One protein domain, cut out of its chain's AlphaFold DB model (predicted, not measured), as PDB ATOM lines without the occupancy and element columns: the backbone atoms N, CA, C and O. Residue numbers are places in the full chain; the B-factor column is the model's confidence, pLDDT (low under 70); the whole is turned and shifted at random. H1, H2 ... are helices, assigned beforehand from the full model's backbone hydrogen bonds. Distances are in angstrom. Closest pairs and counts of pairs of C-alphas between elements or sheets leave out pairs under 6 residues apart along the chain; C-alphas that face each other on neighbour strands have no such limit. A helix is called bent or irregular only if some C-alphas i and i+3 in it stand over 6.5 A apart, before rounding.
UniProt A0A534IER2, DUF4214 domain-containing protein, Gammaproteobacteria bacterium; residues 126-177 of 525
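This is residues 126 to 177 of the 525 residues of the protein "DUF4214 domain-containing protein" of Gammaproteobacteria bacterium (UniProt A0A534IER2). One long, kinked helix, H1, makes the length of the domain, and two short helices pack on it: H2 crosses its residues 131 to 139 at a steep tilt, and H3 is set by residues 138 to 145, nearer its last residue. The three helices follow the chain order H1, H2, H3 in a printed part of 52 residues with no named strand, and the class is all helix. The whole is compact, with a radius of gyration of the C-alphas of 9.9 A, and elongated, spanning 28 by 18 by 16 A.

H1, residues 126 to 146, begins with C-alpha 126 at (-36.086, 18.275, 0.477) and measures 28.0 A from first to last C-alpha. It has a kink of 53 degrees near residue 133 and is irregular, with C-alphas 132 and 135 7.2 A apart. H2, residues 152 to 159, measures 10.4 A. H3, residues 168 to 176, measures 12.0 A and ends with C-alpha 176 at (-35.086, 44.948, -5.996).

H1 touches H2 with residues 131 to 139 alone; the closest C-alphas are those of Ala 134 and Ala 159, 4.9 A apart. Their lines stand at a steep tilt of 57 degrees, opposite ways. H1 touches H3 with residues 138 to 145 alone; the closest C-alphas, of Ile 141 and Ile 171, are 7.3 A apart. These two run the same way at a shallow tilt of 34 degrees, only just short of steep. H2 and H3 are close but not clearly touching, with the closest C-alphas, of Cys 158 and Val 170, 6.0 A apart. In H2 and H3 every O i to N i+4 pair is within hydrogen-bond range; in H1, 15 of 17 are.

The C-alphas farthest apart, of Arg 126 and Gly 147, are 28.8 A apart. The printed part has no cut. The link from H1 to H2 is tight, and that from H2 to H3 is short. The mean pLDDT of the printed part is 76.8, and residues 163 to 166 are under 70.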
ATOM      1  N   ARG A 126     -35.477  16.946   0.637       75.38
ATOM      2  CA  ARG A 126     -36.086  18.275   0.477       75.38
ATOM      3  C   ARG A 126     -35.190  19.235  -0.302       75.38
ATOM      4  O   ARG A 126     -35.665  19.835  -1.263       75.38
ATOM      5  N   ARG A 127     -33.898  19.344   0.031       78.88
ATOM      6  CA  ARG A 127     -32.958  20.196  -0.725       78.88
ATOM      7  C   ARG A 127     -32.811  19.755  -2.171       78.88
ATOM      8  O   ARG A 127     -32.763  20.592  -3.068       78.88
ATOM      9  N   LYS A 128     -32.724  18.448  -2.409       79.00
ATOM     10  CA  LYS A 128     -32.581  17.916  -3.762       79.00
ATOM     11  C   LYS A 128     -33.828  18.182  -4.602       79.00
ATOM     12  O   LYS A 128     -33.709  18.698  -5.708       79.00
ATOM     13  N   PHE A 129     -35.005  17.896  -4.051       78.88
ATOM     14  CA  PHE A 129     -36.284  18.184  -4.688       78.88
ATOM     15  C   PHE A 129     -36.426  19.679  -5.000       78.88
ATOM     16  O   PHE A 129     -36.748  20.035  -6.132       78.88
ATOM     17  N   LEU A 130     -36.097  20.552  -4.037       76.50
ATOM     18  CA  LEU A 130     -36.081  22.004  -4.226       76.50
ATOM     19  C   LEU A 130     -35.161  22.424  -5.371       76.50
ATOM     20  O   LEU A 130     -35.607  23.160  -6.243       76.50
ATOM     21  N   ARG A 131     -33.924  21.915  -5.441       79.75
ATOM     22  CA  ARG A 131     -33.002  22.214  -6.554       79.75
ATOM     23  C   ARG A 131     -33.570  21.826  -7.916       79.75
ATOM     24  O   ARG A 131     -33.360  22.548  -8.883       79.75
ATOM     25  N   THR A 132     -34.298  20.713  -8.002       82.31
ATOM     26  CA  THR A 132     -34.934  20.280  -9.253       82.31
ATOM     27  C   THR A 132     -36.051  21.230  -9.692       82.31
ATOM     28  O   THR A 132     -36.177  21.504 -10.883       82.31
ATOM     29  N   ILE A 133     -36.852  21.748  -8.757       79.94
ATOM     30  CA  ILE A 133     -38.003  22.610  -9.080       79.94
ATOM     31  C   ILE A 133     -37.679  24.111  -9.076       79.94
ATOM     32  O   ILE A 133     -38.434  24.893  -9.655       79.94
ATOM     33  N   ALA A 134     -36.577  24.528  -8.445       81.94
ATOM     34  CA  ALA A 134     -36.213  25.929  -8.247       81.94
ATOM     35  C   ALA A 134     -36.154  26.744  -9.553       81.94
ATOM     36  O   ALA A 134     -36.671  27.866  -9.548       81.94
ATOM     37  N   PRO A 135     -35.632  26.228 -10.687       84.19
ATOM     38  CA  PRO A 135     -35.641  26.972 -11.948       84.19
ATOM     39  C   PRO A 135     -37.054  27.279 -12.466       84.19
ATOM     40  O   PRO A 135     -37.339  28.411 -12.857       84.19
ATOM     41  N   GLU A 136     -37.968  26.303 -12.437       84.00
ATOM     42  CA  GLU A 136     -39.347  26.491 -12.922       84.00
ATOM     43  C   GLU A 136     -40.199  27.328 -11.963       84.00
ATOM     44  O   GLU A 136     -41.021  28.148 -12.394       84.00
ATOM     45  N   LEU A 137     -39.969  27.177 -10.659       80.94
ATOM     46  CA  LEU A 137     -40.575  28.025  -9.639       80.94
ATOM     47  C   LEU A 137     -40.148  29.487  -9.832       80.94
ATOM     48  O   LEU A 137     -40.998  30.371  -9.935       80.94
ATOM     49  N   THR A 138     -38.847  29.730  -9.985       82.12
ATOM     50  CA  THR A 138     -38.281  31.059 -10.255       82.12
ATOM     51  C   THR A 138     -38.858  31.648 -11.539       82.12
ATOM     52  O   THR A 138     -39.352  32.775 -11.536       82.12
ATOM     53  N   ARG A 139     -38.901  30.875 -12.630       83.38
ATOM     54  CA  ARG A 139     -39.512  31.296 -13.900       83.38
ATOM     55  C   ARG A 139     -40.981  31.696 -13.737       83.38
ATOM     56  O   ARG A 139     -41.429  32.667 -14.347       83.38
ATOM     57  N   SER A 140     -41.738  30.972 -12.917       79.88
ATOM     58  CA  SER A 140     -43.142  31.289 -12.631       79.88
ATOM     59  C   SER A 140     -43.286  32.592 -11.841       79.88
ATOM     60  O   SER A 140     -44.168  33.395 -12.148       79.88
ATOM     61  N   ILE A 141     -42.384  32.850 -10.888       78.19
ATOM     62  CA  ILE A 141     -42.336  34.108 -10.130       78.19
ATOM     63  C   ILE A 141     -41.984  35.284 -11.056       78.19
ATOM     64  O   ILE A 141     -42.669  36.305 -11.022       78.19
ATOM     65  N   PHE A 142     -41.001  35.129 -11.950       78.75
ATOM     66  CA  PHE A 142     -40.695  36.122 -12.988       78.75
ATOM     67  C   PHE A 142     -41.919  36.417 -13.869       78.75
ATOM     68  O   PHE A 142     -42.230  37.582 -14.123       78.75
ATOM     69  N   ARG A 143     -42.677  35.389 -14.280       82.19
ATOM     70  CA  ARG A 143     -43.902  35.594 -15.071       82.19
ATOM     71  C   ARG A 143     -44.966  36.347 -14.287       82.19
ATOM     72  O   ARG A 143     -45.587  37.244 -14.848       82.19
ATOM     73  N   GLY A 144     -45.156  36.006 -13.016       71.75
ATOM     74  CA  GLY A 144     -46.133  36.661 -12.150       71.75
ATOM     75  C   GLY A 144     -45.796  38.124 -11.849       71.75
ATOM     76  O   GLY A 144     -46.686  38.967 -11.877       71.75
ATOM     77  N   LEU A 145     -44.522  38.433 -11.590       72.62
ATOM     78  CA  LEU A 145     -44.083  39.773 -11.183       72.62
ATOM     79  C   LEU A 145     -43.767  40.701 -12.361       72.62
ATOM     80  O   LEU A 145     -44.036  41.896 -12.288       72.62
ATOM     81  N   LEU A 146     -43.178  40.171 -13.436       71.31
ATOM     82  CA  LEU A 146     -42.638  40.960 -14.554       71.31
ATOM     83  C   LEU A 146     -43.339  40.704 -15.890       71.31
ATOM     84  O   LEU A 146     -43.063  41.409 -16.867       71.31
ATOM     85  N   GLY A 147     -44.206  39.689 -15.967       72.75
ATOM     86  CA  GLY A 147     -44.842  39.266 -17.215       72.75
ATOM     87  C   GLY A 147     -43.881  38.598 -18.207       72.75
ATOM     88  O   GLY A 147     -44.201  38.511 -19.390       72.75
ATOM     89  N   THR A 148     -42.694  38.151 -17.774       77.25
ATOM     90  CA  THR A 148     -41.694  37.477 -18.631       77.25
ATOM     91  C   THR A 148     -41.207  36.183 -18.004       77.25
ATOM     92  O   THR A 148     -41.383  35.958 -16.817       77.25
ATOM     93  N   ALA A 149     -40.559  35.323 -18.787       71.88
ATOM     94  CA  ALA A 149     -39.938  34.117 -18.250       71.88
ATOM     95  C   ALA A 149     -38.613  34.368 -17.494       71.88
ATOM     96  O   ALA A 149     -38.091  33.409 -16.938       71.88
ATOM     97  N   GLY A 150     -38.080  35.597 -17.471       75.81
ATOM     98  CA  GLY A 150     -36.717  35.897 -17.016       75.81
ATOM     99  C   GLY A 150     -35.642  35.399 -17.995       75.81
ATOM    100  O   GLY A 150     -35.897  34.528 -18.832       75.81
ATOM    101  N   SER A 151     -34.431  35.958 -17.924       81.19
ATOM    102  CA  SER A 151     -33.281  35.425 -18.671       81.19
ATOM    103  C   SER A 151     -32.775  34.130 -18.025       81.19
ATOM    104  O   SER A 151     -32.934  33.933 -16.822       81.19
ATOM    105  N   ALA A 152     -32.132  33.248 -18.800       80.88
ATOM    106  CA  ALA A 152     -31.581  31.996 -18.265       80.88
ATOM    107  C   ALA A 152     -30.616  32.245 -17.089       80.88
ATOM    108  O   ALA A 152     -30.730  31.597 -16.056       80.88
ATOM    109  N   GLN A 153     -29.758  33.261 -17.215       80.75
ATOM    110  CA  GLN A 153     -28.792  33.649 -16.188       80.75
ATOM    111  C   GLN A 153     -29.461  34.200 -14.917       80.75
ATOM    112  O   GLN A 153     -29.019  33.906 -13.810       80.75
ATOM    113  N   ALA A 154     -30.542  34.979 -15.051       77.00
ATOM    114  CA  ALA A 154     -31.278  35.504 -13.900       77.00
ATOM    115  C   ALA A 154     -32.052  34.403 -13.158       77.00
ATOM    116  O   ALA A 154     -32.103  34.411 -11.928       77.00
ATOM    117  N   ILE A 155     -32.622  33.444 -13.902       81.88
ATOM    118  CA  ILE A 155     -33.295  32.271 -13.331       81.88
ATOM    119  C   ILE A 155     -32.292  31.429 -12.546       81.88
ATOM    120  O   ILE A 155     -32.574  31.071 -11.408       81.88
ATOM    121  N   GLU A 156     -31.134  31.137 -13.135       83.06
ATOM    122  CA  GLU A 156     -30.085  30.326 -12.513       83.06
ATOM    123  C   GLU A 156     -29.568  30.982 -11.226       83.06
ATOM    124  O   GLU A 156     -29.619  30.366 -10.164       83.06
ATOM    125  N   ALA A 157     -29.226  32.273 -11.273       81.50
ATOM    126  CA  ALA A 157     -28.742  33.012 -10.107       81.50
ATOM    127  C   ALA A 157     -29.751  33.075  -8.942       81.50
ATOM    128  O   ALA A 157     -29.346  33.100  -7.778       81.50
ATOM    129  N   CYS A 158     -31.057  33.129  -9.228       77.94
ATOM    130  CA  CYS A 158     -32.096  33.107  -8.191       77.94
ATOM    131  C   CYS A 158     -32.369  31.679  -7.690       77.94
ATOM    132  O   CYS A 158     -32.538  31.470  -6.490       77.94
ATOM    133  N   ALA A 159     -32.381  30.691  -8.590       81.25
ATOM    134  CA  ALA A 159     -32.630  29.292  -8.256       81.25
ATOM    135  C   ALA A 159     -31.514  28.690  -7.386       81.25
ATOM    136  O   ALA A 159     -31.808  27.916  -6.478       81.25
ATOM    137  N   GLU A 160     -30.252  29.073  -7.608       78.56
ATOM    138  CA  GLU A 160     -29.104  28.619  -6.806       78.56
ATOM    139  C   GLU A 160     -29.189  29.029  -5.331       78.56
ATOM    140  O   GLU A 160     -28.692  28.316  -4.459       78.56
ATOM    141  N   ARG A 161     -29.824  30.170  -5.044       72.06
ATOM    142  CA  ARG A 161     -29.929  30.748  -3.694       72.06
ATOM    143  C   ARG A 161     -31.205  30.331  -2.964       72.06
ATOM    144  O   ARG A 161     -31.441  30.777  -1.842       72.06
ATOM    145  N   LEU A 162     -32.030  29.485  -3.586       73.19
ATOM    146  CA  LEU A 162     -33.235  28.940  -2.975       73.19
ATOM    147  C   LEU A 162     -32.845  27.848  -1.961       73.19
ATOM    148  O   LEU A 162     -32.852  26.653  -2.255       73.19
ATOM    149  N   GLU A 163     -32.444  28.271  -0.761       62.75
ATOM    150  CA  GLU A 163     -32.006  27.371   0.318       62.75
ATOM    151  C   GLU A 163     -33.174  26.650   1.011       62.75
ATOM    152  O   GLU A 163     -32.978  25.623   1.662       62.75
ATOM    153  N   SER A 164     -34.400  27.157   0.857       66.38
ATOM    154  CA  SER A 164     -35.618  26.595   1.443       66.38
ATOM    155  C   SER A 164     -36.828  26.801   0.511       66.38
ATOM    156  O   SER A 164     -36.711  27.526  -0.474       66.38
ATOM    157  N   PRO A 165     -38.005  26.206   0.792       64.19
ATOM    158  CA  PRO A 165     -39.233  26.467   0.030       64.19
ATOM    159  C   PRO A 165     -39.733  27.916   0.137       64.19
ATOM    160  O   PRO A 165     -40.709  28.270  -0.524       64.19
ATOM    161  N   ASP A 166     -39.120  28.730   0.999       68.75
ATOM    162  CA  ASP A 166     -39.446  30.138   1.133       68.75
ATOM    163  C   ASP A 166     -38.983  30.921  -0.102       68.75
ATOM    164  O   ASP A 166     -37.794  31.105  -0.359       68.75
ATOM    165  N   VAL A 167     -39.962  31.396  -0.867       72.50
ATOM    166  CA  VAL A 167     -39.758  32.195  -2.079       72.50
ATOM    167  C   VAL A 167     -39.565  33.683  -1.782       72.50
ATOM    168  O   VAL A 167     -39.349  34.458  -2.715       72.50
ATOM    169  N   THR A 168     -39.646  34.103  -0.513       75.31
ATOM    170  CA  THR A 168     -39.554  35.515  -0.110       75.31
ATOM    171  C   THR A 168     -38.246  36.143  -0.573       75.31
ATOM    172  O   THR A 168     -38.273  37.207  -1.184       75.31
ATOM    173  N   SER A 169     -37.116  35.452  -0.407       71.81
ATOM    174  CA  SER A 169     -35.802  35.936  -0.852       71.81
ATOM    175  C   SER A 169     -35.729  36.156  -2.371       71.81
ATOM    176  O   SER A 169     -35.174  37.154  -2.832       71.81
ATOM    177  N   VAL A 170     -36.345  35.271  -3.161       74.75
ATOM    178  CA  VAL A 170     -36.419  35.391  -4.628       74.75
ATOM    179  C   VAL A 170     -37.327  36.547  -5.034       74.75
ATOM    180  O   VAL A 170     -36.977  37.323  -5.923       74.75
ATOM    181  N   ILE A 171     -38.471  36.715  -4.369       75.69
ATOM    182  CA  ILE A 171     -39.373  37.851  -4.598       75.69
ATOM    183  C   ILE A 171     -38.668  39.167  -4.252       75.69
ATOM    184  O   ILE A 171     -38.701  40.104  -5.048       75.69
ATOM    185  N   GLU A 172     -37.996  39.249  -3.106       76.81
ATOM    186  CA  GLU A 172     -37.222  40.423  -2.690       76.81
ATOM    187  C   GLU A 172     -36.111  40.748  -3.688       76.81
ATOM    188  O   GLU A 172     -35.918  41.909  -4.049       76.81
ATOM    189  N   GLN A 173     -35.402  39.745  -4.199       74.94
ATOM    190  CA  GLN A 173     -34.351  39.952  -5.190       74.94
ATOM    191  C   GLN A 173     -34.913  40.449  -6.528       74.94
ATOM    192  O   GLN A 173     -34.391  41.412  -7.095       74.94
ATOM    193  N   ILE A 174     -35.994  39.835  -7.019       76.00
ATOM    194  CA  ILE A 174     -36.643  40.245  -8.269       76.00
ATOM    195  C   ILE A 174     -37.185  41.664  -8.125       76.00
ATOM    196  O   ILE A 174     -36.898  42.504  -8.973       76.00
ATOM    197  N   THR A 175     -37.900  41.972  -7.044       73.56
ATOM    198  CA  THR A 175     -38.476  43.309  -6.803       73.56
ATOM    199  C   THR A 175     -37.414  44.396  -6.602       73.56
ATOM    200  O   THR A 175     -37.639  45.553  -6.960       73.56
ATOM    201  N   ASN A 176     -36.226  44.037  -6.105       76.31
ATOM    202  CA  ASN A 176     -35.086  44.948  -5.996       76.31
ATOM    203  C   ASN A 176     -34.223  45.045  -7.263       76.31
ATOM    204  O   ASN A 176     -33.329  45.895  -7.312       76.31
ATOM    205  N   SER A 177     -34.473  44.220  -8.282       75.62
ATOM    206  CA  SER A 177     -33.696  44.222  -9.522       75.62
ATOM    207  C   SER A 177     -33.901  45.502 -10.338       75.62
ATOM    208  O   SER A 177     -34.955  46.144 -10.303       75.62
TER     209      SER A 177